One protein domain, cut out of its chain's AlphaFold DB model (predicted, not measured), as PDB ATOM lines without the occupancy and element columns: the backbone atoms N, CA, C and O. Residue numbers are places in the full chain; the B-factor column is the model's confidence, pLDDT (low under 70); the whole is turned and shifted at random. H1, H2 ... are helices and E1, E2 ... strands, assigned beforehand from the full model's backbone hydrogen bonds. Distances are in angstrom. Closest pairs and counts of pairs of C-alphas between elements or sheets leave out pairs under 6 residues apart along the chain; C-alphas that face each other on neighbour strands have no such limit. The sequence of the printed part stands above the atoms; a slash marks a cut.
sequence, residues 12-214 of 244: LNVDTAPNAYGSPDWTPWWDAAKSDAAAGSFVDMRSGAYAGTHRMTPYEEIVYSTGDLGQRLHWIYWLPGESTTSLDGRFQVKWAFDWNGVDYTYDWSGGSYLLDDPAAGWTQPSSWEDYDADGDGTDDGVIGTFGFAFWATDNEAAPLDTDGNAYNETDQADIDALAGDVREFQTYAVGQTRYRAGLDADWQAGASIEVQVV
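This is residues 12 to 214 of the 244 residues of an uncharacterized protein of Spiribacter sp. E85 (UniProt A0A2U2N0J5). Two strongly twisted antiparallel sheets lie partly face to face as a sandwich, with E1, E2 and E7 of one sheet over E3, E8 and E9 of the other, and H1 covers the outside of the first sheet. At one end of the long axis lie H3 and the long unnamed stretch of residues 149 to 171; small H2 packs on H3. The printed part has 203 residues, with three named helices and nine named strands in the order E1 H1 H2 E2 E3 E4 E5 E6 E7 H3 E8 E9; the sheets run E5 E4 E3 E8 E9 and E1 E2 E7 E6. The class is mixed, helices and strands, with under half of the residues in named elements. The whole is compact, with a radius of gyration of the C-alphas of 17.7 A and spans of 54 by 36 by 32 A.

E1, residues 12 to 18, begins at C-alpha 12 (24.344, 26.214, 0.998). H1 is residues 26 to 38, 18.1 A long, and H2 residues 58 to 61. E2, residues 71 to 80, measures 28.1 A; E3, residues 91 to 98, measures 24.1 A. E4 is residues 103 to 107, E5 residues 112 to 115, E6 residues 128 to 131. E7, residues 141 to 148, spans 24.0 A, and H3, residues 172 to 185, 19.9 A. E8 is residues 188 to 195, and E9, residues 204 to 213, 28.0 A long, ends at C-alpha 213 (37.970, 33.269, 12.349).

The sheets form a sandwich, two sheets face to face, 10.1 A centre to centre where they face each other, with strands at 37 degrees. Between them, the closest C-alphas of E2 and E8 are those of Trp 75 and Gly 191, 6.1 A. E1 and E2 pair through N 13 and O 76, 2.8 A; E2 and E7 through N 75 and O 146, 2.9 A. E3 and E8 pair through N 94 and O 192, 2.9 A. E3, E4 and E5 form a meander, each strand the antiparallel neighbour of the one before; N 104 and O 97 are 2.8 A apart. E8 and E9 are a hairpin, with N 191 and O 209 at 2.9 A; E6 and E7 are another, with N 129 and O 143 at 2.9 A. H1 is on the sheet E1 E2 E7 E6 in two layers, helix over sheet, at a height over the sheet of 6.1 A, slantwise to the strands, at 52 degrees to E7 on the local plane. H2 and H3 touch, the closest C-alphas being those of Pro 58 and Ala 179, 5.0 A; H3 only grazes the sheet E5 E4 E3 E8 E9. In H1 and H3 every O i to N i+4 pair is within hydrogen-bond range; H2 is too short for one.

The C-alphas farthest apart, of Asp 136 and Pro 159, are 55.5 A apart. The printed part has no cut. The links H1 to H2, E5 to E6 and E7 to H3 are long. The mean pLDDT of the printed part is 95.0, and no printed residue is under 70.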
ATOM      1  N   LEU A  12      23.476  25.067   0.770       97.88
ATOM      2  CA  LEU A  12      24.344  26.214   0.998       97.88
ATOM      3  C   LEU A  12      25.765  25.680   1.138       97.88
ATOM      4  O   LEU A  12      25.959  24.686   1.830       97.88
ATOM      5  N   ASN A  13      26.714  26.336   0.490       98.56
ATOM      6  CA  ASN A  13      28.148  26.108   0.621       98.56
ATOM      7  C   ASN A  13      28.823  27.450   0.923       98.56
ATOM      8  O   ASN A  13      28.189  28.503   0.791       98.56
ATOM      9  N   VAL A  14      30.095  27.433   1.302       98.50
ATOM     10  CA  VAL A  14      30.871  28.651   1.555       98.50
ATOM     11  C   VAL A  14      32.282  28.538   0.997       98.50
ATOM     12  O   VAL A  14      32.891  27.475   1.058       98.50
ATOM     13  N   ASP A  15      32.811  29.623   0.446       98.50
ATOM     14  CA  ASP A  15      34.194  29.691  -0.020       98.50
ATOM     15  C   ASP A  15      34.747  31.112   0.091       98.50
ATOM     16  O   ASP A  15      34.002  32.089   0.186       98.50
ATOM     17  N   THR A  16      36.068  31.210   0.034       97.62
ATOM     18  CA  THR A  16      36.772  32.469  -0.176       97.62
ATOM     19  C   THR A  16      36.812  32.750  -1.677       97.62
ATOM     20  O   THR A  16      37.202  31.891  -2.464       97.62
ATOM     21  N   ALA A  17      36.414  33.942  -2.105       97.19
ATOM     22  CA  ALA A  17      36.365  34.325  -3.512       97.19
ATOM     23  C   ALA A  17      37.309  35.499  -3.804       97.19
ATOM     24  O   ALA A  17      37.489  36.363  -2.940       97.19
ATOM     25  N   PRO A  18      37.855  35.598  -5.029       96.81
ATOM     26  CA  PRO A  18      38.411  36.855  -5.523       96.81
ATOM     27  C   PRO A  18      37.367  37.977  -5.446       96.81
ATOM     28  O   PRO A  18      36.164  37.720  -5.521       96.81
ATOM     29  N   ASN A  19      37.797  39.233  -5.338       93.50
ATOM     30  CA  ASN A  19      36.853  40.348  -5.300       93.50
ATOM     31  C   ASN A  19      36.009  40.427  -6.591       93.50
ATOM     32  O   ASN A  19      36.539  40.636  -7.685       93.50
ATOM     33  N   ALA A  20      34.682  40.326  -6.457       89.06
ATOM     34  CA  ALA A  20      33.738  40.398  -7.577       89.06
ATOM     35  C   ALA A  20      33.849  41.699  -8.391       89.06
ATOM     36  O   ALA A  20      33.485  41.746  -9.568       89.06
ATOM     37  N   TYR A  21      34.368  42.763  -7.774       87.31
ATOM     38  CA  TYR A  21      34.547  44.063  -8.403       87.31
ATOM     39  C   TYR A  21      35.971  44.224  -8.931       87.31
ATOM     40  O   TYR A  21      36.840  44.771  -8.263       87.31
ATOM     41  N   GLY A  22      36.190  43.786 -10.172       88.75
ATOM     42  CA  GLY A  22      37.406  44.089 -10.929       88.75
ATOM     43  C   GLY A  22      38.473  42.996 -10.934       88.75
ATOM     44  O   GLY A  22      39.390  43.090 -11.750       88.75
ATOM     45  N   SER A  23      38.349  41.947 -10.112       94.38
ATOM     46  CA  SER A  23      39.287  40.823 -10.187       94.38
ATOM     47  C   SER A  23      39.049  40.012 -11.470       94.38
ATOM     48  O   SER A  23      37.917  39.582 -11.717       94.38
ATOM     49  N   PRO A  24      40.088  39.748 -12.287       95.25
ATOM     50  CA  PRO A  24      39.964  38.880 -13.460       95.25
ATOM     51  C   PRO A  24      39.695  37.415 -13.086       95.25
ATOM     52  O   PRO A  24      39.213  36.651 -13.922       95.25
ATOM     53  N   ASP A  25      39.970  37.036 -11.836       96.00
ATOM     54  CA  ASP A  25      39.824  35.666 -11.343       96.00
ATOM     55  C   ASP A  25      38.402  35.366 -10.843       96.00
ATOM     56  O   ASP A  25      38.060  34.203 -10.624       96.00
ATOM     57  N   TRP A  26      37.540  36.387 -10.723       95.88
ATOM     58  CA  TRP A  26      36.153  36.230 -10.275       95.88
ATOM     59  C   TRP A  26      35.345  35.294 -11.178       95.88
ATOM     60  O   TRP A  26      34.740  34.344 -10.688       95.88
ATOM     61  N   THR A  27      35.326  35.536 -12.494       96.56
ATOM     62  CA  THR A  27      34.507  34.736 -13.422       96.56
ATOM     63  C   THR A  27      34.932  33.263 -13.446       96.56
ATOM     64  O   THR A  27      34.063  32.419 -13.228       96.56
ATOM     65  N   PRO A  28      36.228  32.916 -13.610       97.75
ATOM     66  CA  PRO A  28      36.667  31.524 -13.517       97.75
ATOM     67  C   PRO A  28      36.314  30.858 -12.180       97.75
ATOM     68  O   PRO A  28      35.887  29.702 -12.168       97.75
ATOM     69  N   TRP A  29      36.469  31.575 -11.060       97.81
ATOM     70  CA  TRP A  29      36.091  31.058  -9.744       97.81
ATOM     71  C   TRP A  29      34.582  30.798  -9.654       97.81
ATOM     72  O   TRP A  29      34.177  29.721  -9.209       97.81
ATOM     73  N   TRP A  30      33.757  31.746 -10.110       97.69
ATOM     74  CA  TRP A  30      32.301  31.658 -10.011       97.69
ATOM     75  C   TRP A  30      31.735  30.538 -10.884       97.69
ATOM     76  O   TRP A  30      30.892  29.772 -10.423       97.69
ATOM     77  N   ASP A  31      32.245  30.364 -12.103       97.69
ATOM     78  CA  ASP A  31      31.825  29.270 -12.983       97.69
ATOM     79  C   ASP A  31      32.143  27.896 -12.371       97.69
ATOM     80  O   ASP A  31      31.282  27.013 -12.329       97.69
ATOM     81  N   ALA A  32      33.344  27.729 -11.807       98.19
ATOM     82  CA  ALA A  32      33.704  26.509 -11.089       98.19
ATOM     83  C   ALA A  32      32.869  26.321  -9.813       98.19
ATOM     84  O   ALA A  32      32.576  25.194  -9.421       98.19
ATOM     85  N   ALA A  33      32.514  27.408  -9.125       97.88
ATOM     86  CA  ALA A  33      31.717  27.342  -7.905       97.88
ATOM     87  C   ALA A  33      30.289  26.867  -8.193       97.88
ATOM     88  O   ALA A  33      29.778  25.992  -7.493       97.88
ATOM     89  N   LYS A  34      29.676  27.408  -9.251       97.56
ATOM     90  CA  LYS A  34      28.339  27.019  -9.702       97.56
ATOM     91  C   LYS A  34      28.271  25.540 -10.058       97.56
ATOM     92  O   LYS A  34      27.419  24.824  -9.536       97.56
ATOM     93  N   SER A  35      29.196  25.083 -10.904       97.88
ATOM     94  CA  SER A  35      29.235  23.689 -11.354       97.88
ATOM     95  C   SER A  35      29.379  22.718 -10.180       97.88
ATOM     96  O   SER A  35      28.578  21.791 -10.049       97.88
ATOM     97  N   ASP A  36      30.321  22.976  -9.269       98.19
ATOM     98  CA  ASP A  36      30.560  22.103  -8.120       98.19
ATOM     99  C   ASP A  36      29.366  22.073  -7.150       98.19
ATOM    100  O   ASP A  36      29.013  21.004  -6.638       98.19
ATOM    101  N   ALA A  37      28.732  23.228  -6.906       97.56
ATOM    102  CA  ALA A  37      27.574  23.348  -6.022       97.56
ATOM    103  C   ALA A  37      26.345  22.629  -6.591       97.56
ATOM    104  O   ALA A  37      25.722  21.847  -5.871       97.56
ATOM    105  N   ALA A  38      26.038  22.825  -7.876       97.56
ATOM    106  CA  ALA A  38      24.924  22.152  -8.542       97.56
ATOM    107  C   ALA A  38      25.133  20.628  -8.626       97.56
ATOM    108  O   ALA A  38      24.196  19.857  -8.417       97.56
ATOM    109  N   ALA A  39      26.378  20.180  -8.836       97.06
ATOM    110  CA  ALA A  39      26.743  18.763  -8.843       97.06
ATOM    111  C   ALA A  39      26.783  18.120  -7.440       97.06
ATOM    112  O   ALA A  39      26.986  16.909  -7.324       97.06
ATOM    113  N   GLY A  40      26.633  18.903  -6.362       96.19
ATOM    114  CA  GLY A  40      26.753  18.417  -4.983       96.19
ATOM    115  C   GLY A  40      28.166  17.942  -4.619       96.19
ATOM    116  O   GLY A  40      28.326  17.091  -3.745       96.19
ATOM    117  N   SER A  41      29.183  18.461  -5.311       97.69
ATOM    118  CA  SER A  41      30.598  18.096  -5.144       97.69
ATOM    119  C   SER A  41      31.453  19.213  -4.540       97.69
ATOM    120  O   SER A  41      32.659  19.041  -4.366       97.69
ATOM    121  N   PHE A  42      30.822  20.341  -4.200       98.38
ATOM    122  CA  PHE A  42      31.482  21.499  -3.615       98.38
ATOM    123  C   PHE A  42      32.232  21.142  -2.328       98.38
ATOM    124  O   PHE A  42      31.724  20.430  -1.461       98.38
ATOM    125  N   VAL A  43      33.451  21.666  -2.207       98.19
ATOM    126  CA  VAL A  43      34.266  21.572  -0.996       98.19
ATOM    127  C   VAL A  43      34.298  22.950  -0.354       98.19
ATOM    128  O   VAL A  43      34.819  23.893  -0.947       98.19
ATOM    129  N   ASP A  44      33.742  23.070   0.850       98.38
ATOM    130  CA  ASP A  44      33.724  24.348   1.562       98.38
ATOM    131  C   ASP A  44      35.141  24.882   1.801       98.38
ATOM    132  O   ASP A  44      36.075  24.124   2.082       98.38
ATOM    133  N   MET A  45      35.293  26.199   1.679       97.88
ATOM    134  CA  MET A  45      36.556  26.928   1.801       97.88
ATOM    135  C   MET A  45      37.664  26.399   0.873       97.88
ATOM    136  O   MET A  45      38.843  26.527   1.199       97.88
ATOM    137  N   ARG A  46      37.327  25.774  -0.272       97.44
ATOM    138  CA  ARG A  46      38.301  25.187  -1.222       97.44
ATOM    139  C   ARG A  46      39.395  26.156  -1.676       97.44
ATOM    140  O   ARG A  46      40.512  25.714  -1.931       97.44
ATOM    141  N   SER A  47      39.073  27.439  -1.791       96.81
ATOM    142  CA  SER A  47      39.991  28.498  -2.224       96.81
ATOM    143  C   SER A  47      40.665  29.186  -1.037       96.81
ATOM    144  O   SER A  47      41.502  30.069  -1.224       96.81
ATOM    145  N   GLY A  48      40.283  28.797   0.178       95.75
ATOM    146  CA  GLY A  48      40.737  29.391   1.414       95.75
ATOM    147  C   GLY A  48      41.918  28.685   2.074       95.75
ATOM    148  O   GLY A  48      42.384  27.624   1.649       95.75
ATOM    149  N   ALA A  49      42.394  29.264   3.176       96.12
ATOM    150  CA  ALA A  49      43.535  28.743   3.933       96.12
ATOM    151  C   ALA A  49      43.244  27.387   4.606       96.12
ATOM    152  O   ALA A  49      44.169  26.621   4.900       96.12
ATOM    153  N   TYR A  50      41.966  27.084   4.849       95.94
ATOM    154  CA  TYR A  50      41.510  25.882   5.547       95.94
ATOM    155  C   TYR A  50      40.466  25.097   4.737       95.94
ATOM    156  O   TYR A  50      39.364  24.824   5.220       95.94
ATOM    157  N   ALA A  51      40.829  24.703   3.516       97.44
ATOM    158  CA  ALA A  51      39.975  23.919   2.626       97.44
ATOM    159  C   ALA A  51      39.368  22.664   3.279       97.44
ATOM    160  O   ALA A  51      40.045  21.896   3.968       97.44
ATOM    161  N   GLY A  52      38.075  22.452   3.027       97.25
ATOM    162  CA  GLY A  52      37.267  21.373   3.592       97.25
ATOM    163  C   GLY A  52      36.817  21.613   5.035       97.25
ATOM    164  O   GLY A  52      36.368  20.678   5.697       97.25
ATOM    165  N   THR A  53      36.964  22.835   5.551       97.56
ATOM    166  CA  THR A  53      36.535  23.217   6.902       97.56
ATOM    167  C   THR A  53      35.740  24.519   6.864       97.56
ATOM    168  O   THR A  53      35.731  25.205   5.852       97.56
ATOM    169  N   HIS A  54      35.107  24.895   7.975       97.81
ATOM    170  CA  HIS A  54      34.470  26.208   8.134       97.81
ATOM    171  C   HIS A  54      35.335  27.139   8.978       97.81
ATOM    172  O   HIS A  54      34.957  27.579  10.064       97.81
ATOM    173  N   ARG A  55      36.560  27.365   8.506       97.50
ATOM    174  CA  ARG A  55      37.555  28.216   9.154       97.50
ATOM    175  C   ARG A  55      38.187  29.150   8.143       97.50
ATOM    176  O   ARG A  55      38.427  28.740   7.013       97.50
ATOM    177  N   MET A  56      38.531  30.347   8.592       97.00
ATOM    178  CA  MET A  56      39.186  31.362   7.777       97.00
ATOM    179  C   MET A  56      40.267  32.106   8.552       97.00
ATOM    180  O   MET A  56      40.285  32.150   9.784       97.00
ATOM    181  N   THR A  57      41.181  32.697   7.808       96.81
ATOM    182  CA  THR A  57      42.060  33.769   8.247       96.81
ATOM    183  C   THR A  57      41.377  35.117   7.996       96.81
ATOM    184  O   THR A  57      40.583  35.225   7.065       96.81
ATOM    185  N   PRO A  58      41.722  36.168   8.760       96.62
ATOM    186  CA  PRO A  58      41.175  37.511   8.545       96.62
ATOM    187  C   PRO A  58      41.323  38.059   7.117       96.62
ATOM    188  O   PRO A  58      40.491  38.827   6.657       96.62
ATOM    189  N   TYR A  59      42.374  37.666   6.391       96.62
ATOM    190  CA  TYR A  59      42.638  38.168   5.038       96.62
ATOM    191  C   TYR A  59      41.616  37.688   3.997       96.62
ATOM    192  O   TYR A  59      41.493  38.293   2.937       96.62
ATOM    193  N   GLU A  60      40.876  36.618   4.290       97.06
ATOM    194  CA  GLU A  60      39.920  35.997   3.362       97.06
ATOM    195  C   GLU A  60      38.579  36.747   3.284       97.06
ATOM    196  O   GLU A  60      37.726  36.429   2.455       97.06
ATOM    197  N   GLU A  61      38.402  37.767   4.125       96.38
ATOM    198  CA  GLU A  61      37.238  38.653   4.154       96.38
ATOM    199  C   GLU A  61      37.629  40.136   4.079       96.38
ATOM    200  O   GLU A  61      36.871  41.000   4.512       96.38
ATOM    201  N   ILE A  62      38.806  40.451   3.533       97.25
ATOM    202  CA  ILE A  62      39.277  41.827   3.343       97.25
ATOM    203  C   ILE A  62      39.470  42.105   1.851       97.25
ATOM    204  O   ILE A  62      40.250  41.435   1.172       97.25
ATOM    205  N   VAL A  63      38.794  43.144   1.359       97.06
ATOM    206  CA  VAL A  63      38.950  43.680   0.000       97.06
ATOM    207  C   VAL A  63      39.528  45.091   0.028       97.06
ATOM    208  O   VAL A  63      39.405  45.808   1.017       97.06
ATOM    209  N   TYR A  64      40.148  45.498  -1.074       95.06
ATOM    210  CA  TYR A  64      40.755  46.820  -1.252       95.06
ATOM    211  C   TYR A  64      40.821  47.171  -2.745       95.06
ATOM    212  O   TYR A  64      40.501  46.340  -3.596       95.06
ATOM    213  N   SER A  65      41.180  48.415  -3.089       92.06
ATOM    214  CA  SER A  65      41.123  48.899  -4.488       92.06
ATOM    215  C   SER A  65      42.471  48.903  -5.215       92.06
ATOM    216  O   SER A  65      42.555  49.348  -6.362       92.06
ATOM    217  N   THR A  66      43.526  48.427  -4.561       87.50
ATOM    218  CA  THR A  66      44.889  48.334  -5.092       87.50
ATOM    219  C   THR A  66      45.282  46.865  -5.300       87.50
ATOM    220  O   THR A  66      44.639  45.951  -4.789       87.50
ATOM    221  N   GLY A  67      46.330  46.608  -6.086       89.25
ATOM    222  CA  GLY A  67      46.906  45.263  -6.206       89.25
ATOM    223  C   GLY A  67      45.935  44.188  -6.715       89.25
ATOM    224  O   GLY A  67      45.350  44.335  -7.787       89.25
ATOM    225  N   ASP A  68      45.834  43.083  -5.971       91.25
ATOM    226  CA  ASP A  68      45.006  41.914  -6.309       91.25
ATOM    227  C   ASP A  68      43.534  42.039  -5.866       91.25
ATOM    228  O   ASP A  68      42.724  41.165  -6.183       91.25
ATOM    229  N   LEU A  69      43.188  43.159  -5.217       95.50
ATOM    230  CA  LEU A  69      41.853  43.527  -4.734       95.50
ATOM    231  C   LEU A  69      41.330  42.712  -3.541       95.50
ATOM    232  O   LEU A  69      40.176  42.905  -3.138       95.50
ATOM    233  N   GLY A  70      42.157  41.842  -2.963       95.88
ATOM    234  CA  GLY A  70      41.816  41.031  -1.803       95.88
ATOM    235  C   GLY A  70      40.766  39.953  -2.073       95.88
ATOM    236  O   GLY A  70      40.528  39.519  -3.208       95.88
ATOM    237  N   GLN A  71      40.144  39.491  -0.993       96.44
ATOM    238  CA  GLN A  71      39.240  38.346  -0.989       96.44
ATOM    239  C   GLN A  71      37.959  38.629  -0.203       96.44
ATOM    240  O   GLN A  71      37.893  39.509   0.653       96.44
ATOM    241  N   ARG A  72      36.906  37.881  -0.528       96.44
ATOM    242  CA  ARG A  72      35.577  38.027   0.062       96.44
ATOM    243  C   ARG A  72      35.020  36.653   0.405       96.44
ATOM    244  O   ARG A  72      35.109  35.741  -0.415       96.44
ATOM    245  N   LEU A  73      34.372  36.512   1.557       97.75
ATOM    246  CA  LEU A  73      33.598  35.305   1.845       97.75
ATOM    247  C   LEU A  73      32.355  35.294   0.979       97.75
ATOM    248  O   LEU A  73      31.645  36.297   0.896       97.75
ATOM    249  N   HIS A  74      32.068  34.153   0.375       97.88
ATOM    250  CA  HIS A  74      30.887  33.947  -0.437       97.88
ATOM    251  C   HIS A  74      30.147  32.700   0.013       97.88
ATOM    252  O   HIS A  74      30.686  31.597  -0.006       97.88
ATOM    253  N   TRP A  75      28.873  32.876   0.349       98.38
ATOM    254  CA  TRP A  75      27.945  31.767   0.497       98.38
ATOM    255  C   TRP A  75      27.248  31.521  -0.827       98.38
ATOM    256  O   TRP A  75      26.801  32.456  -1.498       98.38
ATOM    257  N   ILE A  76      27.180  30.257  -1.211       98.44
ATOM    258  CA  ILE A  76      26.761  29.813  -2.535       98.44
ATOM    259  C   ILE A  76      25.568  28.902  -2.330       98.44
ATOM    260  O   ILE A  76      25.686  27.874  -1.662       98.44
ATOM    261  N   TYR A  77      24.416  29.286  -2.864       97.88
ATOM    262  CA  TYR A  77      23.190  28.517  -2.710       97.88
ATOM    263  C   TYR A  77      22.759  27.881  -4.025       97.88
ATOM    264  O   TYR A  77      22.868  28.491  -5.087       97.88
ATOM    265  N   TRP A  78      22.222  26.669  -3.919       97.88
ATOM    266  CA  TRP A  78      21.623  25.912  -5.011       97.88
ATOM    267  C   TRP A  78      20.213  25.460  -4.617       97.88
ATOM    268  O   TRP A  78      20.025  24.878  -3.544       97.88
ATOM    269  N   LEU A  79      19.230  25.753  -5.473       97.00
ATOM    270  CA  LEU A  79      17.824  25.379  -5.311       97.00
ATOM    271  C   LEU A  79      17.361  24.581  -6.544       97.00
ATOM    272  O   LEU A  79      16.875  25.183  -7.506       97.00
ATOM    273  N   PRO A  80      17.511  23.245  -6.549       96.44
ATOM    274  CA  PRO A  80      17.104  22.415  -7.677       96.44
ATOM    275  C   PRO A  80      15.582  22.429  -7.870       96.44
ATOM    276  O   PRO A  80      14.815  22.379  -6.907       96.44
ATOM    277  N   GLY A  81      15.150  22.451  -9.129       95.12
ATOM    278  CA  GLY A  81      13.750  22.441  -9.553       95.12
ATOM    279  C   GLY A  81      12.996  23.757  -9.340       95.12
ATOM    280  O   GLY A  81      11.789  23.807  -9.583       95.12
ATOM    281  N   GLU A  82      13.673  24.805  -8.874       95.50
ATOM    282  CA  GLU A  82      13.118  26.151  -8.741       95.50
ATOM    283  C   GLU A  82      13.514  27.035  -9.927       95.50
ATOM    284  O   GLU A  82      14.395  26.698 -10.708       95.50
ATOM    285  N   SER A  83      12.868  28.195 -10.034       96.38
ATOM    286  CA  SER A  83      13.241  29.260 -10.966       96.38
ATOM    287  C   SER A  83      13.322  30.596 -10.234       96.38
ATOM    288  O   SER A  83      12.648  30.811  -9.222       96.38
ATOM    289  N   THR A  84      14.093  31.541 -10.757       96.38
ATOM    290  CA  THR A  84      14.202  32.899 -10.205       96.38
ATOM    291  C   THR A  84      12.821  33.546 -10.070       96.38
ATOM    292  O   THR A  84      12.515  34.188  -9.065       96.38
ATOM    293  N   THR A  85      11.937  33.283 -11.036       95.56
ATOM    294  CA  THR A  85      10.544  33.745 -11.030       95.56
ATOM    295  C   THR A  85       9.695  33.052  -9.957       95.56
ATOM    296  O   THR A  85       8.895  33.714  -9.298       95.56
ATOM    297  N   SER A  86       9.835  31.736  -9.744       94.38
ATOM    298  CA  SER A  86       9.059  31.018  -8.710       94.38
ATOM    299  C   SER A  86       9.469  31.398  -7.287       94.38
ATOM    300  O   SER A  86       8.662  31.246  -6.358       94.38
ATOM    301  N   LEU A  87      10.694  31.898  -7.125       95.38
ATOM    302  CA  LEU A  87      11.283  32.314  -5.860       95.38
ATOM    303  C   LEU A  87      11.155  33.818  -5.577       95.38
ATOM    304  O   LEU A  87      11.516  34.243  -4.474       95.38
ATOM    305  N   ASP A  88      10.638  34.620  -6.510       96.06
ATOM    306  CA  ASP A  88      10.468  36.059  -6.305       96.06
ATOM    307  C   ASP A  88       9.550  36.347  -5.108       96.06
ATOM    308  O   ASP A  88       8.437  35.824  -4.977       96.06
ATOM    309  N   GLY A  89      10.074  37.121  -4.157       95.75
ATOM    310  CA  GLY A  89       9.442  37.380  -2.873       95.75
ATOM    311  C   GLY A  89       9.287  36.143  -1.986       95.75
ATOM    312  O   GLY A  89       8.631  36.241  -0.953       95.75
ATOM    313  N   ARG A  90       9.834  34.976  -2.338       96.38
ATOM    314  CA  ARG A  90       9.699  33.711  -1.589       96.38
ATOM    315  C   ARG A  90      11.015  33.151  -1.069       96.38
ATOM    316  O   ARG A  90      10.963  32.219  -0.271       96.38
ATOM    317  N   PHE A  91      12.148  33.723  -1.462       97.44
ATOM    318  CA  PHE A  91      13.479  33.342  -1.006       97.44
ATOM    319  C   PHE A  91      14.275  34.571  -0.586       97.44
ATOM    320  O   PHE A  91      14.249  35.596  -1.262       97.44
ATOM    321  N   GLN A  92      14.979  34.472   0.537       97.56
ATOM    322  CA  GLN A  92      15.839  35.538   1.023       97.56
ATOM    323  C   GLN A  92      17.137  34.989   1.589       97.56
ATOM    324  O   GLN A  92      17.190  33.871   2.107       97.56
ATOM    325  N   VAL A  93      18.164  35.826   1.523       97.88
ATOM    326  CA  VAL A  93      19.492  35.567   2.069       97.88
ATOM    327  C   VAL A  93      19.850  36.632   3.092       97.88
ATOM    328  O   VAL A  93      19.301  37.737   3.077       97.88
ATOM    329  N   LYS A  94      20.767  36.283   3.985       97.06
ATOM    330  CA  LYS A  94      21.367  37.184   4.963       97.06
ATOM    331  C   LYS A  94      22.779  36.701   5.260       97.06
ATOM    332  O   LYS A  94      23.015  35.496   5.296       97.06
ATOM    333  N   TRP A  95      23.685  37.627   5.527       97.44
ATOM    334  CA  TRP A  95      24.900  37.327   6.274       97.44
ATOM    335  C   TRP A  95      24.918  38.138   7.566       97.44
ATOM    336  O   TRP A  95      24.332  39.221   7.629       97.44
ATOM    337  N   ALA A  96      25.566  37.610   8.592       98.12
ATOM    338  CA  ALA A  96      25.861  38.316   9.828       98.12
ATOM    339  C   ALA A  96      27.288  37.984  10.273       98.12
ATOM    340  O   ALA A  96      27.857  36.987   9.832       98.12
ATOM    341  N   PHE A  97      27.871  38.809  11.126       98.12
ATOM    342  CA  PHE A  97      29.180  38.564  11.722       98.12
ATOM    343  C   PHE A  97      29.181  39.054  13.161       98.12
ATOM    344  O   PHE A  97      28.460  39.992  13.506       98.12
ATOM    345  N   ASP A  98      29.991  38.411  13.987       97.88
ATOM    346  CA  ASP A  98      30.258  38.874  15.342       97.88
ATOM    347  C   ASP A  98      31.306  39.991  15.318       97.88
ATOM    348  O   ASP A  98      32.315  39.899  14.626       97.88
ATOM    349  N   TRP A  99      31.095  41.030  16.119       97.50
ATOM    350  CA  TRP A  99      32.109  42.024  16.428       97.50
ATOM    351  C   TRP A  99      32.089  42.349  17.918       97.50
ATOM    352  O   TRP A  99      31.215  43.057  18.426       97.50
ATOM    353  N   ASN A 100      33.095  41.848  18.624       96.38
ATOM    354  CA  ASN A 100      33.315  42.004  20.054       96.38
ATOM    355  C   ASN A 100      32.136  41.482  20.899       96.38
ATOM    356  O   ASN A 100      31.706  42.116  21.867       96.38
ATOM    357  N   GLY A 101      31.599  40.319  20.523       96.19
ATOM    358  CA  GLY A 101      30.468  39.667  21.182       96.19
ATOM    359  C   GLY A 101      29.102  40.235  20.794       96.19
ATOM    360  O   GLY A 101      28.132  40.008  21.522       96.19
ATOM    361  N   VAL A 102      29.021  41.011  19.711       98.12
ATOM    362  CA  VAL A 102      27.787  41.632  19.214       98.12
ATOM    363  C   VAL A 102      27.609  41.296  17.741       98.12
ATOM    364  O   VAL A 102      28.474  41.605  16.929       98.12
ATOM    365  N   ASP A 103      26.460  40.724  17.394       98.25
ATOM    366  CA  ASP A 103      26.164  40.348  16.014       98.25
ATOM    367  C   ASP A 103      25.662  41.536  15.198       98.25
ATOM    368  O   ASP A 103      24.732  42.248  15.598       98.25
ATOM    369  N   TYR A 104      26.246  41.704  14.018       98.25
ATOM    370  CA  TYR A 104      25.866  42.708  13.040       98.25
ATOM    371  C   TYR A 104      25.470  42.068  11.716       98.25
ATOM    372  O   TYR A 104      26.040  41.074  11.273       98.25
ATOM    373  N   THR A 105      24.513  42.691  11.039       97.94
ATOM    374  CA  THR A 105      24.159  42.420   9.643       97.94
ATOM    375  C   THR A 105      24.037  43.745   8.887       97.94
ATOM    376  O   THR A 105      24.318  44.814   9.435       97.94
ATOM    377  N   TYR A 106      23.652  43.701   7.614       95.06
ATOM    378  CA  TYR A 106      23.611  44.868   6.742       95.06
ATOM    379  C   TYR A 106      22.193  45.311   6.410       95.06
ATOM    380  O   TYR A 106      21.358  44.526   5.961       95.06
ATOM    381  N   ASP A 107      21.942  46.607   6.561       92.75
ATOM    382  CA  ASP A 107      20.776  47.259   5.992       92.75
ATOM    383  C   ASP A 107      21.011  47.555   4.512       92.75
ATOM    384  O   ASP A 107      21.607  48.569   4.146       92.75
ATOM    385  N   TRP A 108      20.487  46.702   3.639       86.44
ATOM    386  CA  TRP A 108      20.554  46.912   2.191       86.44
ATOM    387  C   TRP A 108      19.782  48.148   1.709       86.44
ATOM    388  O   TRP A 108      20.012  48.607   0.591       86.44
ATOM    389  N   SER A 109      18.871  48.691   2.523       86.44
ATOM    390  CA  SER A 109      18.109  49.899   2.195       86.44
ATOM    391  C   SER A 109      18.796  51.180   2.676       86.44
ATOM    392  O   SER A 109      18.766  52.190   1.973       86.44
ATOM    393  N   GLY A 110      19.428  51.130   3.851       86.62
ATOM    394  CA  GLY A 110      20.119  52.255   4.488       86.62
ATOM    395  C   GLY A 110      21.618  52.334   4.196       86.62
ATOM    396  O   GLY A 110      22.214  53.397   4.360       86.62
ATOM    397  N   GLY A 111      22.228  51.242   3.738       89.69
ATOM    398  CA  GLY A 111      23.647  51.173   3.407       89.69
ATOM    399  C   GLY A 111      24.580  51.103   4.623       89.69
ATOM    400  O   GLY A 111      25.709  51.583   4.542       89.69
ATOM    401  N   SER A 112      24.131  50.548   5.754       93.38
ATOM    402  CA  SER A 112      24.888  50.538   7.014       93.38
ATOM    403  C   SER A 112      24.761  49.226   7.781       93.38
ATOM    404  O   SER A 112      23.809  48.472   7.591       93.38
ATOM    405  N   TYR A 113      25.685  48.983   8.711       93.88
ATOM    406  CA  TYR A 113      25.545  47.893   9.675       93.88
ATOM    407  C   TYR A 113      24.426  48.181  10.684       93.88
ATOM    408  O   TYR A 113      24.220  49.324  11.097       93.88
ATOM    409  N   LEU A 114      23.727  47.132  11.106       95.81
ATOM    410  CA  LEU A 114      22.760  47.158  12.202       95.81
ATOM    411  C   LEU A 114      22.883  45.885  13.040       95.81
ATOM    412  O   LEU A 114      23.480  44.909  12.590       95.81
ATOM    413  N   LEU A 115      22.342  45.912  14.259       97.38
ATOM    414  CA  LEU A 115      22.330  44.743  15.138       97.38
ATOM    415  C   LEU A 115      21.534  43.608  14.496       97.38
ATOM    416  O   LEU A 115      20.431  43.842  13.998       97.38
ATOM    417  N   ASP A 116      22.079  42.395  14.536       97.31
ATOM    418  CA  ASP A 116      21.365  41.240  14.017       97.31
ATOM    419  C   ASP A 116      20.157  40.894  14.896       97.31
ATOM    420  O   ASP A 116      20.227  40.824  16.124       97.31
ATOM    421  N   ASP A 117      19.024  40.674  14.239       94.75
ATOM    422  CA  ASP A 117      17.786  40.216  14.852       94.75
ATOM    423  C   ASP A 117      16.997  39.340  13.848       94.75
ATOM    424  O   ASP A 117      17.376  39.214  12.675       94.75
ATOM    425  N   PRO A 118      15.896  38.682  14.262       93.44
ATOM    426  CA  PRO A 118      15.144  37.799  13.368       93.44
ATOM    427  C   PRO A 118      14.566  38.462  12.100       93.44
ATOM    428  O   PRO A 118      14.264  37.760  11.129       93.44
ATOM    429  N   ALA A 119      14.379  39.785  12.092       91.94
ATOM    430  CA  ALA A 119      13.820  40.564  10.986       91.94
ATOM    431  C   ALA A 119      14.883  41.327  10.172       91.94
ATOM    432  O   ALA A 119      14.664  41.580   8.986       91.94
ATOM    433  N   ALA A 120      16.014  41.653  10.786       95.12
ATOM    434  CA  ALA A 120      17.142  42.386  10.232       95.12
ATOM    435  C   ALA A 120      17.886  41.636   9.110       95.12
ATOM    436  O   ALA A 120      17.932  40.408   9.083       95.12
ATOM    437  N   GLY A 121      18.476  42.386   8.172       95.50
ATOM    438  CA  GLY A 121      19.470  41.894   7.202       95.50
ATOM    439  C   GLY A 121      18.959  41.050   6.031       95.50
ATOM    440  O   GLY A 121      19.675  40.853   5.047       95.50
ATOM    441  N   TRP A 122      17.725  40.558   6.101       97.00
ATOM    442  CA  TRP A 122      17.154  39.705   5.066       97.00
ATOM    443  C   TRP A 122      16.851  40.466   3.779       97.00
ATOM    444  O   TRP A 122      16.084  41.429   3.781       97.00
ATOM    445  N   THR A 123      17.368  39.964   2.661       96.38
ATOM    446  CA  THR A 123      17.145  40.554   1.340       96.38
ATOM    447  C   THR A 123      16.801  39.506   0.291       96.38
ATOM    448  O   THR A 123      17.216  38.349   0.381       96.38
ATOM    449  N   GLN A 124      16.025  39.917  -0.712       96.00
ATOM    450  CA  GLN A 124      15.873  39.154  -1.948       96.00
ATOM    451  C   GLN A 124      17.217  39.208  -2.692       96.00
ATOM    452  O   GLN A 124      17.722  40.312  -2.915       96.00
ATOM    453  N   PRO A 125      17.808  38.070  -3.090       95.00
ATOM    454  CA  PRO A 125      19.028  38.111  -3.875       95.00
ATOM    455  C   PRO A 125      18.825  38.839  -5.202       95.00
ATOM    456  O   PRO A 125      17.842  38.610  -5.905       95.00
ATOM    457  N   SER A 126      19.784  39.689  -5.553       89.50
ATOM    458  CA  SER A 126      19.869  40.335  -6.867       89.50
ATOM    459  C   SER A 126      20.864  39.646  -7.806       89.50
ATOM    460  O   SER A 126      20.833  39.895  -9.007       89.50
ATOM    461  N   SER A 127      21.734  38.782  -7.268       86.88
ATOM    462  CA  SER A 127      22.784  38.065  -7.997       86.88
ATOM    463  C   SER A 127      22.533  36.555  -7.955       86.88
ATOM    464  O   SER A 127      23.146  35.818  -7.179       86.88
ATOM    465  N   TRP A 128      21.593  36.113  -8.786       96.06
ATOM    466  CA  TRP A 128      21.240  34.712  -9.022       96.06
ATOM    467  C   TRP A 128      20.772  34.505 -10.459       96.06
ATOM    468  O   TRP A 128      20.393  35.466 -11.130       96.06
ATOM    469  N   GLU A 129      20.795  33.263 -10.916       97.44
ATOM    470  CA  GLU A 129      20.371  32.888 -12.260       97.44
ATOM    471  C   GLU A 129      19.652  31.539 -12.253       97.44
ATOM    472  O   GLU A 129      19.908  30.691 -11.391       97.44
ATOM    473  N   ASP A 130      18.745  31.371 -13.215       98.12
ATOM    474  CA  ASP A 130      18.286  30.051 -13.636       98.12
ATOM    475  C   ASP A 130      19.481  29.346 -14.303       98.12
ATOM    476  O   ASP A 130      20.179  29.953 -15.122       98.12
ATOM    477  N   TYR A 131      19.790  28.127 -13.866       98.19
ATOM    478  CA  TYR A 131      21.044  27.448 -14.184       98.19
ATOM    479  C   TYR A 131      20.799  26.029 -14.694       98.19
ATOM    480  O   TYR A 131      20.234  25.189 -13.993       98.19
ATOM    481  N   ASP A 132      21.270  25.789 -15.912       97.75
ATOM    482  CA  ASP A 132      21.357  24.493 -16.585       97.75
ATOM    483  C   ASP A 132      22.618  23.758 -16.095       97.75
ATOM    484  O   ASP A 132      23.750  24.104 -16.455       97.75
ATOM    485  N   ALA A 133      22.433  22.802 -15.184       95.81
ATOM    486  CA  ALA A 133      23.523  22.132 -14.490       95.81
ATOM    487  C   ALA A 133      24.132  20.990 -15.310       95.81
ATOM    488  O   ALA A 133      25.307  20.664 -15.099       95.81
ATOM    489  N   ASP A 134      23.372  20.387 -16.226       95.50
ATOM    490  CA  ASP A 134      23.831  19.284 -17.076       95.50
ATOM    491  C   ASP A 134      24.138  19.680 -18.535       95.50
ATOM    492  O   ASP A 134      24.765  18.906 -19.271       95.50
ATOM    493  N   GLY A 135      23.820  20.917 -18.916       95.44
ATOM    494  CA  GLY A 135      24.102  21.495 -20.224       95.44
ATOM    495  C   GLY A 135      23.138  21.036 -21.319       95.44
ATOM    496  O   GLY A 135      23.519  21.067 -22.499       95.44
ATOM    497  N   ASP A 136      21.943  20.552 -20.968       97.12
ATOM    498  CA  ASP A 136      20.955  20.048 -21.927       97.12
ATOM    499  C   ASP A 136      20.093  21.143 -22.589       97.12
ATOM    500  O   ASP A 136      19.371  20.873 -23.561       97.12
ATOM    501  N   GLY A 137      20.235  22.394 -22.141       96.44
ATOM    502  CA  GLY A 137      19.467  23.552 -22.585       96.44
ATOM    503  C   GLY A 137      18.189  23.811 -21.779       96.44
ATOM    504  O   GLY A 137      17.381  24.642 -22.208       96.44
ATOM    505  N   THR A 138      17.993  23.117 -20.656       96.81
ATOM    506  CA  THR A 138      16.888  23.292 -19.708       96.81
ATOM    507  C   THR A 138      17.436  23.722 -18.353       96.81
ATOM    508  O   THR A 138      18.353  23.110 -17.826       96.81
ATOM    509  N   ASP A 139      16.850  24.754 -17.747       97.69
ATOM    510  CA  ASP A 139      17.266  25.169 -16.407       97.69
ATOM    511  C   ASP A 139      16.872  24.108 -15.363       97.69
ATOM    512  O   ASP A 139      15.701  23.730 -15.246       97.69
ATOM    513  N   ASP A 140      17.850  23.657 -14.576       96.56
ATOM    514  CA  ASP A 140      17.686  22.627 -13.544       96.56
ATOM    515  C   ASP A 140      17.318  23.202 -12.175       96.56
ATOM    516  O   ASP A 140      16.880  22.474 -11.278       96.56
ATOM    517  N   GLY A 141      17.532  24.498 -11.971       97.19
ATOM    518  CA  GLY A 141      17.327  25.155 -10.691       97.19
ATOM    519  C   GLY A 141      17.859  26.580 -10.664       97.19
ATOM    520  O   GLY A 141      18.271  27.134 -11.679       97.19
ATOM    521  N   VAL A 142      17.892  27.156  -9.464       98.06
ATOM    522  CA  VAL A 142      18.446  28.495  -9.230       98.06
ATOM    523  C   VAL A 142      19.758  28.401  -8.484       98.06
ATOM    524  O   VAL A 142      19.827  27.793  -7.410       98.06
ATOM    525  N   ILE A 143      20.777  29.077  -9.007       98.31
ATOM    526  CA  ILE A 143      22.073  29.220  -8.350       98.31
ATOM    527  C   ILE A 143      22.393  30.686  -8.093       98.31
ATOM    528  O   ILE A 143      22.044  31.574  -8.871       98.31
ATOM    529  N   GLY A 144      23.063  30.966  -6.985       97.94
ATOM    530  CA  GLY A 144      23.498  32.320  -6.691       97.94
ATOM    531  C   GLY A 144      24.452  32.387  -5.521       97.94
ATOM    532  O   GLY A 144      24.779  31.382  -4.886       97.94
ATOM    533  N   THR A 145      24.922  33.599  -5.253       97.44
ATOM    534  CA  THR A 145      25.849  33.847  -4.159       97.44
ATOM    535  C   THR A 145      25.608  35.204  -3.518       97.44
ATOM    536  O   THR A 145      25.152  36.151  -4.156       97.44
ATOM    537  N   PHE A 146      25.927  35.294  -2.234       96.31
ATOM    538  CA  PHE A 146      26.002  36.539  -1.486       96.31
ATOM    539  C   PHE A 146      27.301  36.542  -0.692       96.31
ATOM    540  O   PHE A 146      27.732  35.492  -0.215       96.31
ATOM    541  N   GLY A 147      27.929  37.711  -0.562       95.06
ATOM    542  CA  GLY A 147      29.261  37.787   0.020       95.06
ATOM    543  C   GLY A 147      29.475  38.933   0.989       95.06
ATOM    544  O   GLY A 147      28.854  39.995   0.878       95.06
ATOM    545  N   PHE A 148      30.406  38.705   1.907       95.69
ATOM    546  CA  PHE A 148      30.803  39.604   2.979       95.69
ATOM    547  C   PHE A 148      32.310  39.852   2.935       95.69
ATOM    548  O   PHE A 148      33.093  38.918   2.769       95.69
ATOM    549  N   ALA A 149      32.693  41.120   3.059       96.25
ATOM    550  CA  ALA A 149      34.065  41.530   3.304       96.25
ATOM    551  C   ALA A 149      34.081  42.895   3.994       96.25
ATOM    552  O   ALA A 149      33.185  43.718   3.764       96.25
ATOM    553  N   PHE A 150      35.138  43.148   4.753       96.00
ATOM    554  CA  PHE A 150      35.565  44.483   5.137       96.00
ATOM    555  C   PHE A 150      36.365  45.123   4.010       96.00
ATOM    556  O   PHE A 150      37.029  44.447   3.226       96.00
ATOM    557  N   TRP A 151      36.291  46.446   3.929       93.88
ATOM    558  CA  TRP A 151      37.050  47.215   2.956       93.88
ATOM    559  C   TRP A 151      38.236  47.862   3.664       93.88
ATOM    560  O   TRP A 151      38.020  48.740   4.494       93.88
ATOM    561  N   ALA A 152      39.461  47.435   3.353       94.44
ATOM    562  CA  ALA A 152      40.653  48.096   3.869       94.44
ATOM    563  C   ALA A 152      40.800  49.473   3.221       94.44
ATOM    564  O   ALA A 152      40.642  49.628   2.003       94.44
ATOM    565  N   THR A 153      41.087  50.467   4.053       91.38
ATOM    566  CA  THR A 153      41.320  51.846   3.632       91.38
ATOM    567  C   THR A 153      42.784  52.219   3.817       91.38
ATOM    568  O   THR A 153      43.491  51.580   4.576       91.38
ATOM    569  N   ASP A 154      43.257  53.264   3.147       86.19
ATOM    570  CA  ASP A 154      44.594  53.855   3.345       86.19
ATOM    571  C   ASP A 154      44.697  54.688   4.645       86.19
ATOM    572  O   ASP A 154      45.305  55.754   4.715       86.19
ATOM    573  N   ASN A 155      43.946  54.280   5.664       88.12
ATOM    574  CA  ASN A 155      43.845  54.967   6.946       88.12
ATOM    575  C   ASN A 155      43.851  53.990   8.128       88.12
ATOM    576  O   ASN A 155      43.635  54.416   9.268       88.12
ATOM    577  N   GLU A 156      44.098  52.701   7.879       89.06
ATOM    578  CA  GLU A 156      44.182  51.698   8.941       89.06
ATOM    579  C   GLU A 156      45.574  51.724   9.601       89.06
ATOM    580  O   GLU A 156      45.713  51.459  10.799       89.06
ATOM    581  N   ALA A 157      46.619  52.098   8.852       87.25
ATOM    582  CA  ALA A 157      47.987  52.238   9.333       87.25
ATOM    583  C   ALA A 157      48.669  53.515   8.809       87.25
ATOM    584  O   ALA A 157      48.200  54.191   7.909       87.25
ATOM    585  N   ALA A 158      49.795  53.898   9.424       86.38
ATOM    586  CA  ALA A 158      50.599  55.016   8.934       86.38
ATOM    587  C   ALA A 158      51.585  54.545   7.844       86.38
ATOM    588  O   ALA A 158      52.227  53.509   8.046       86.38
ATOM    589  N   PRO A 159      51.859  55.355   6.804       84.75
ATOM    590  CA  PRO A 159      51.349  56.712   6.572       84.75
ATOM    591  C   PRO A 159      49.881  56.730   6.121       84.75
ATOM    592  O   PRO A 159      49.461  55.831   5.424       84.75
ATOM    593  N   LEU A 160      49.147  57.769   6.526       85.62
ATOM    594  CA  LEU A 160      47.752  57.981   6.120       85.62
ATOM    595  C   LEU A 160      47.664  58.601   4.718       85.62
ATOM    596  O   LEU A 160      48.641  59.223   4.271       85.62
ATOM    597  N   ASP A 161      46.463  58.543   4.138       82.56
ATOM    598  CA  ASP A 161      46.141  59.084   2.817       82.56
ATOM    599  C   ASP A 161      46.666  60.498   2.563       82.56
ATOM    600  O   ASP A 161      46.644  61.392   3.423       82.56
ATOM    601  N   THR A 162      47.184  60.700   1.348       83.38
ATOM    602  CA  THR A 162      47.848  61.956   0.978       83.38
ATOM    603  C   THR A 162      47.005  62.857   0.083       83.38
ATOM    604  O   THR A 162      47.307  64.053  -0.043       83.38
ATOM    605  N   ASP A 163      45.940  62.323  -0.518       84.81
ATOM    606  CA  ASP A 163      45.128  63.000  -1.530       84.81
ATOM    607  C   ASP A 163      43.629  63.120  -1.181       84.81
ATOM    608  O   ASP A 163      42.864  63.707  -1.957       84.81
ATOM    609  N   GLY A 164      43.208  62.652  -0.000       84.44
ATOM    610  CA  GLY A 164      41.818  62.664   0.455       84.44
ATOM    611  C   GLY A 164      40.981  61.485  -0.047       84.44
ATOM    612  O   GLY A 164      39.769  61.466   0.197       84.44
ATOM    613  N   ASN A 165      41.572  60.530  -0.769       87.62
ATOM    614  CA  ASN A 165      40.918  59.308  -1.209       87.62
ATOM    615  C   ASN A 165      41.452  58.107  -0.424       87.62
ATOM    616  O   ASN A 165      42.450  57.501  -0.774       87.62
ATOM    617  N   ALA A 166      40.712  57.673   0.591       86.44
ATOM    618  CA  ALA A 166      41.129  56.576   1.465       86.44
ATOM    619  C   ALA A 166      41.185  55.179   0.794       86.44
ATOM    620  O   ALA A 166      41.222  54.179   1.497       86.44
ATOM    621  N   TYR A 167      41.120  55.062  -0.534       86.94
ATOM    622  CA  TYR A 167      40.973  53.776  -1.228       86.94
ATOM    623  C   TYR A 167      41.968  53.534  -2.366       86.94
ATOM    624  O   TYR A 167      41.968  52.432  -2.917       86.94
ATOM    625  N   ASN A 168      42.754  54.530  -2.789       86.50
ATOM    626  CA  ASN A 168      43.672  54.419  -3.936       86.50
ATOM    627  C   ASN A 168      45.150  54.273  -3.548       86.50
ATOM    628  O   ASN A 168      45.967  54.033  -4.437       86.50
ATOM    629  N   GLU A 169      45.473  54.397  -2.264       86.06
ATOM    630  CA  GLU A 169      46.839  54.318  -1.738       86.06
ATOM    631  C   GLU A 169      47.044  53.137  -0.763       86.06
ATOM    632  O   GLU A 169      48.186  52.851  -0.424       86.06
ATOM    633  N   THR A 170      45.985  52.360  -0.466       91.25
ATOM    634  CA  THR A 170      45.992  51.231   0.486       91.25
ATOM    635  C   THR A 170      47.162  50.278   0.265       91.25
ATOM    636  O   THR A 170      47.327  49.729  -0.840       91.25
ATOM    637  N   ASP A 171      47.925  50.034   1.330       91.00
ATOM    638  CA  ASP A 171      49.105  49.177   1.319       91.00
ATOM    639  C   ASP A 171      48.992  47.961   2.265       91.00
ATOM    640  O   ASP A 171      47.951  47.667   2.854       91.00
ATOM    641  N   GLN A 172      50.070  47.176   2.367       93.75
ATOM    642  CA  GLN A 172      50.074  45.967   3.197       93.75
ATOM    643  C   GLN A 172      49.932  46.270   4.694       93.75
ATOM    644  O   GLN A 172      49.387  45.441   5.421       93.75
ATOM    645  N   ALA A 173      50.429  47.414   5.170       93.38
ATOM    646  CA  ALA A 173      50.313  47.787   6.572       93.38
ATOM    647  C   ALA A 173      48.852  48.062   6.939       93.38
ATOM    648  O   ALA A 173      48.430  47.653   8.022       93.38
ATOM    649  N   ASP A 174      48.075  48.661   6.033       94.00
ATOM    650  CA  ASP A 174      46.643  48.858   6.248       94.00
ATOM    651  C   ASP A 174      45.881  47.536   6.314       94.00
ATOM    652  O   ASP A 174      45.086  47.286   7.223       94.00
ATOM    653  N   ILE A 175      46.163  46.651   5.354       95.56
ATOM    654  CA  ILE A 175      45.542  45.327   5.278       95.56
ATOM    655  C   ILE A 175      45.869  44.527   6.547       95.56
ATOM    656  O   ILE A 175      44.994  43.875   7.114       95.56
ATOM    657  N   ASP A 176      47.115  44.593   7.023       95.62
ATOM    658  CA  ASP A 176      47.554  43.921   8.246       95.62
ATOM    659  C   ASP A 176      46.917  44.515   9.511       95.62
ATOM    660  O   ASP A 176      46.630  43.765  10.450       95.62
ATOM    661  N   ALA A 177      46.683  45.831   9.547       95.62
ATOM    662  CA  ALA A 177      45.994  46.497  10.648       95.62
ATOM    663  C   ALA A 177      44.532  46.037  10.741       95.62
ATOM    664  O   ALA A 177      44.128  45.522  11.786       95.62
ATOM    665  N   LEU A 178      43.783  46.077   9.632       96.62
ATOM    666  CA  LEU A 178      42.403  45.583   9.593       96.62
ATOM    667  C   LEU A 178      42.322  44.075   9.881       96.62
ATOM    668  O   LEU A 178      41.460  43.626  10.636       96.62
ATOM    669  N   ALA A 179      43.253  43.277   9.352       96.81
ATOM    670  CA  ALA A 179      43.353  41.855   9.682       96.81
ATOM    671  C   ALA A 179      43.644  41.616  11.176       96.81
ATOM    672  O   ALA A 179      43.276  40.572  11.724       96.81
ATOM    673  N   GLY A 180      44.329  42.553  11.836       95.75
ATOM    674  CA  GLY A 180      44.529  42.582  13.282       95.75
ATOM    675  C   GLY A 180      43.222  42.793  14.038       95.75
ATOM    676  O   GLY A 180      42.913  41.992  14.920       95.75
ATOM    677  N   ASP A 181      42.441  43.795  13.640       96.31
ATOM    678  CA  ASP A 181      41.147  44.111  14.253       96.31
ATOM    679  C   ASP A 181      40.135  42.979  14.068       96.31
ATOM    680  O   ASP A 181      39.536  42.523  15.039       96.31
ATOM    681  N   VAL A 182      40.003  42.447  12.850       96.88
ATOM    682  CA  VAL A 182      39.161  41.274  12.564       96.88
ATOM    683  C   VAL A 182      39.557  40.101  13.460       96.88
ATOM    684  O   VAL A 182      38.713  39.457  14.074       96.88
ATOM    685  N   ARG A 183      40.857  39.841  13.613       94.69
ATOM    686  CA  ARG A 183      41.342  38.765  14.486       94.69
ATOM    687  C   ARG A 183      41.020  38.993  15.962       94.69
ATOM    688  O   ARG A 183      40.864  38.017  16.695       94.69
ATOM    689  N   GLU A 184      41.042  40.240  16.419       95.06
ATOM    690  CA  GLU A 184      40.801  40.586  17.820       95.06
ATOM    691  C   GLU A 184      39.308  40.580  18.156       95.06
ATOM    692  O   GLU A 184      38.924  40.083  19.218       95.06
ATOM    693  N   PHE A 185      38.479  41.108  17.257       96.44
ATOM    694  CA  PHE A 185      37.084  41.412  17.545       96.44
ATOM    695  C   PHE A 185      36.088  40.453  16.903       96.44
ATOM    696  O   PHE A 185      35.002  40.314  17.453       96.44
ATOM    697  N   GLN A 186      36.408  39.763  15.811       97.50
ATOM    698  CA  GLN A 186      35.466  38.851  15.162       97.50
ATOM    699  C   GLN A 186      35.786  37.395  15.477       97.50
ATOM    700  O   GLN A 186      36.910  36.920  15.310       97.50
ATOM    701  N   THR A 187      34.764  36.650  15.890       97.25
ATOM    702  CA  THR A 187      34.876  35.198  16.083       97.25
ATOM    703  C   THR A 187      34.299  34.394  14.920       97.25
ATOM    704  O   THR A 187      34.798  33.301  14.633       97.25
ATOM    705  N   TYR A 188      33.299  34.924  14.211       97.94
ATOM    706  CA  TYR A 188      32.683  34.254  13.068       97.94
ATOM    707  C   TYR A 188      32.011  35.209  12.079       97.94
ATOM    708  O   TYR A 188      31.686  36.352  12.399       97.94
ATOM    709  N   ALA A 189      31.734  34.683  10.888       98.31
ATOM    710  CA  ALA A 189      30.720  35.184   9.969       98.31
ATOM    711  C   ALA A 189      29.755  34.045   9.611       98.31
ATOM    712  O   ALA A 189      30.158  32.890   9.499       98.31
ATOM    713  N   VAL A 190      28.473  34.336   9.422       98.50
ATOM    714  CA  VAL A 190      27.434  33.348   9.120       98.50
ATOM    715  C   VAL A 190      26.619  33.785   7.916       98.50
ATOM    716  O   VAL A 190      26.189  34.930   7.824       98.50
ATOM    717  N   GLY A 191      26.364  32.852   7.006       98.38
ATOM    718  CA  GLY A 191      25.451  33.023   5.886       98.38
ATOM    719  C   GLY A 191      24.208  32.185   6.092       98.38
ATOM    720  O   GLY A 191      24.281  31.042   6.543       98.38
ATOM    721  N   GLN A 192      23.056  32.762   5.776       98.12
ATOM    722  CA  GLN A 192      21.753  32.191   6.068       98.12
ATOM    723  C   GLN A 192      20.805  32.369   4.892       98.12
ATOM    724  O   GLN A 192      20.845  33.358   4.160       98.12
ATOM    725  N   THR A 193      19.893  31.416   4.762       97.88
ATOM    726  CA  THR A 193      18.798  31.457   3.796       97.88
ATOM    727  C   THR A 193      17.468  31.284   4.517       97.88
ATOM    728  O   THR A 193      17.391  30.686   5.594       97.88
ATOM    729  N   ARG A 194      16.394  31.799   3.925       96.50
ATOM    730  CA  ARG A 194      15.023  31.506   4.343       96.50
ATOM    731  C   ARG A 194      14.101  31.459   3.142       96.50
ATOM    732  O   ARG A 194      14.352  32.106   2.126       96.50
ATOM    733  N   TYR A 195      13.018  30.713   3.272       94.88
ATOM    734  CA  TYR A 195      12.040  30.544   2.205       94.88
ATOM    735  C   TYR A 195      10.615  30.571   2.755       94.88
ATOM    736  O   TYR A 195      10.394  30.432   3.957       94.88
ATOM    737  N   ARG A 196       9.625  30.736   1.879       93.88
ATOM    738  CA  ARG A 196       8.206  30.591   2.233       93.88
ATOM    739  C   ARG A 196       7.406  29.919   1.122       93.88
ATOM    740  O   ARG A 196       7.666  30.095  -0.069       93.88
ATOM    741  N   ALA A 197       6.394  29.148   1.516       90.19
ATOM    742  CA  ALA A 197       5.568  28.371   0.586       90.19
ATOM    743  C   ALA A 197       4.731  29.250  -0.368       90.19
ATOM    744  O   ALA A 197       4.381  28.817  -1.460       90.19
ATOM    745  N   GLY A 198       4.440  30.489   0.027       91.25
ATOM    746  CA  GLY A 198       3.742  31.489  -0.775       91.25
ATOM    747  C   GLY A 198       3.936  32.884  -0.185       91.25
ATOM    748  O   GLY A 198       4.483  33.018   0.908       91.25
ATOM    749  N   LEU A 199       3.483  33.921  -0.893       93.62
ATOM    750  CA  LEU A 199       3.709  35.320  -0.502       93.62
ATOM    751  C   LEU A 199       3.026  35.729   0.814       93.62
ATOM    752  O   LEU A 199       3.461  36.687   1.448       93.62
ATOM    753  N   ASP A 200       2.016  34.978   1.243       94.88
ATOM    754  CA  ASP A 200       1.296  35.208   2.503       94.88
ATOM    755  C   ASP A 200       1.674  34.197   3.599       94.88
ATOM    756  O   ASP A 200       1.107  34.221   4.689       94.88
ATOM    757  N   ALA A 201       2.590  33.268   3.308       94.44
ATOM    758  CA  ALA A 201       3.040  32.275   4.275       94.44
ATOM    759  C   ALA A 201       4.159  32.830   5.164       94.44
ATOM    760  O   ALA A 201       4.946  33.685   4.741       94.44
ATOM    761  N   ASP A 202       4.260  32.281   6.372       94.75
ATOM    762  CA  ASP A 202       5.363  32.570   7.282       94.75
ATOM    763  C   ASP A 202       6.706  32.148   6.674       94.75
ATOM    764  O   ASP A 202       6.809  31.147   5.952       94.75
ATOM    765  N   TRP A 203       7.748  32.910   7.005       95.12
ATOM    766  CA  TRP A 203       9.120  32.553   6.678       95.12
ATOM    767  C   TRP A 203       9.554  31.307   7.445       95.12
ATOM    768  O   TRP A 203       9.363  31.194   8.655       95.12
ATOM    769  N   GLN A 204      10.192  30.392   6.730       93.56
ATOM    770  CA  GLN A 204      10.789  29.177   7.255       93.56
ATOM    771  C   GLN A 204      12.304  29.295   7.128       93.56
ATOM    772  O   GLN A 204      12.822  29.706   6.086       93.56
ATOM    773  N   ALA A 205      13.014  28.965   8.207       92.94
ATOM    774  CA  ALA A 205      14.470  28.934   8.194       92.94
ATOM    775  C   ALA A 205      14.958  27.936   7.132       92.94
ATOM    776  O   ALA A 205      14.445  26.818   7.040       92.94
ATOM    777  N   GLY A 206      15.918  28.369   6.320       93.12
ATOM    778  CA  GLY A 206      16.617  27.532   5.354       93.12
ATOM    779  C   GLY A 206      17.935  27.008   5.921       93.12
ATOM    780  O   GLY A 206      18.062  26.738   7.115       93.12
ATOM    781  N   ALA A 207      18.925  26.868   5.044       96.12
ATOM    782  CA  ALA A 207      20.289  26.507   5.404       96.12
ATOM    783  C   ALA A 207      21.048  27.677   6.060       96.12
ATOM    784  O   ALA A 207      20.763  28.847   5.780       96.12
ATOM    785  N   SER A 208      22.025  27.340   6.905       97.62
ATOM    786  CA  SER A 208      22.906  28.270   7.616       97.62
ATOM    787  C   SER A 208      24.309  27.670   7.708       97.62
ATOM    788  O   SER A 208      24.432  26.507   8.088       97.62
ATOM    789  N   ILE A 209      25.345  28.449   7.391       98.44
ATOM    790  CA  ILE A 209      26.755  28.054   7.541       98.44
ATOM    791  C   ILE A 209      27.517  29.176   8.234       98.44
ATOM    792  O   ILE A 209      27.531  30.305   7.747       98.44
ATOM    793  N   GLU A 210      28.157  28.840   9.349       98.44
ATOM    794  CA  GLU A 210      29.064  29.703  10.108       98.44
ATOM    795  C   GLU A 210      30.509  29.373   9.729       98.44
ATOM    796  O   GLU A 210      30.872  28.202   9.709       98.44
ATOM    797  N   VAL A 211      31.324  30.392   9.466       98.19
ATOM    798  CA  VAL A 211      32.772  30.303   9.253       98.19
ATOM    799  C   VAL A 211      33.478  30.983  10.416       98.19
ATOM    800  O   VAL A 211      33.196  32.135  10.736       98.19
ATOM    801  N   GLN A 212      34.403  30.267  11.048       97.88
ATOM    802  CA  GLN A 212      35.113  30.735  12.235       97.88
ATOM    803  C   GLN A 212      36.419  31.431  11.861       97.88
ATOM    804  O   GLN A 212      37.239  30.863  11.130       97.88
ATOM    805  N   VAL A 213      36.661  32.612  12.430       95.50
ATOM    806  CA  VAL A 213      37.970  33.269  12.349       95.50
ATOM    807  C   VAL A 213      38.947  32.472  13.201       95.50
ATOM    808  O   VAL A 213      38.745  32.281  14.401       95.50
ATOM    809  N   VAL A 214      40.023  31.970  12.595       89.44
ATOM    810  CA  VAL A 214      41.053  31.240  13.333       89.44
ATOM    811  C   VAL A 214      41.893  32.236  14.136       89.44
ATOM    812  O   VAL A 214      42.559  33.090  13.541       89.44
TER     813      VAL A 214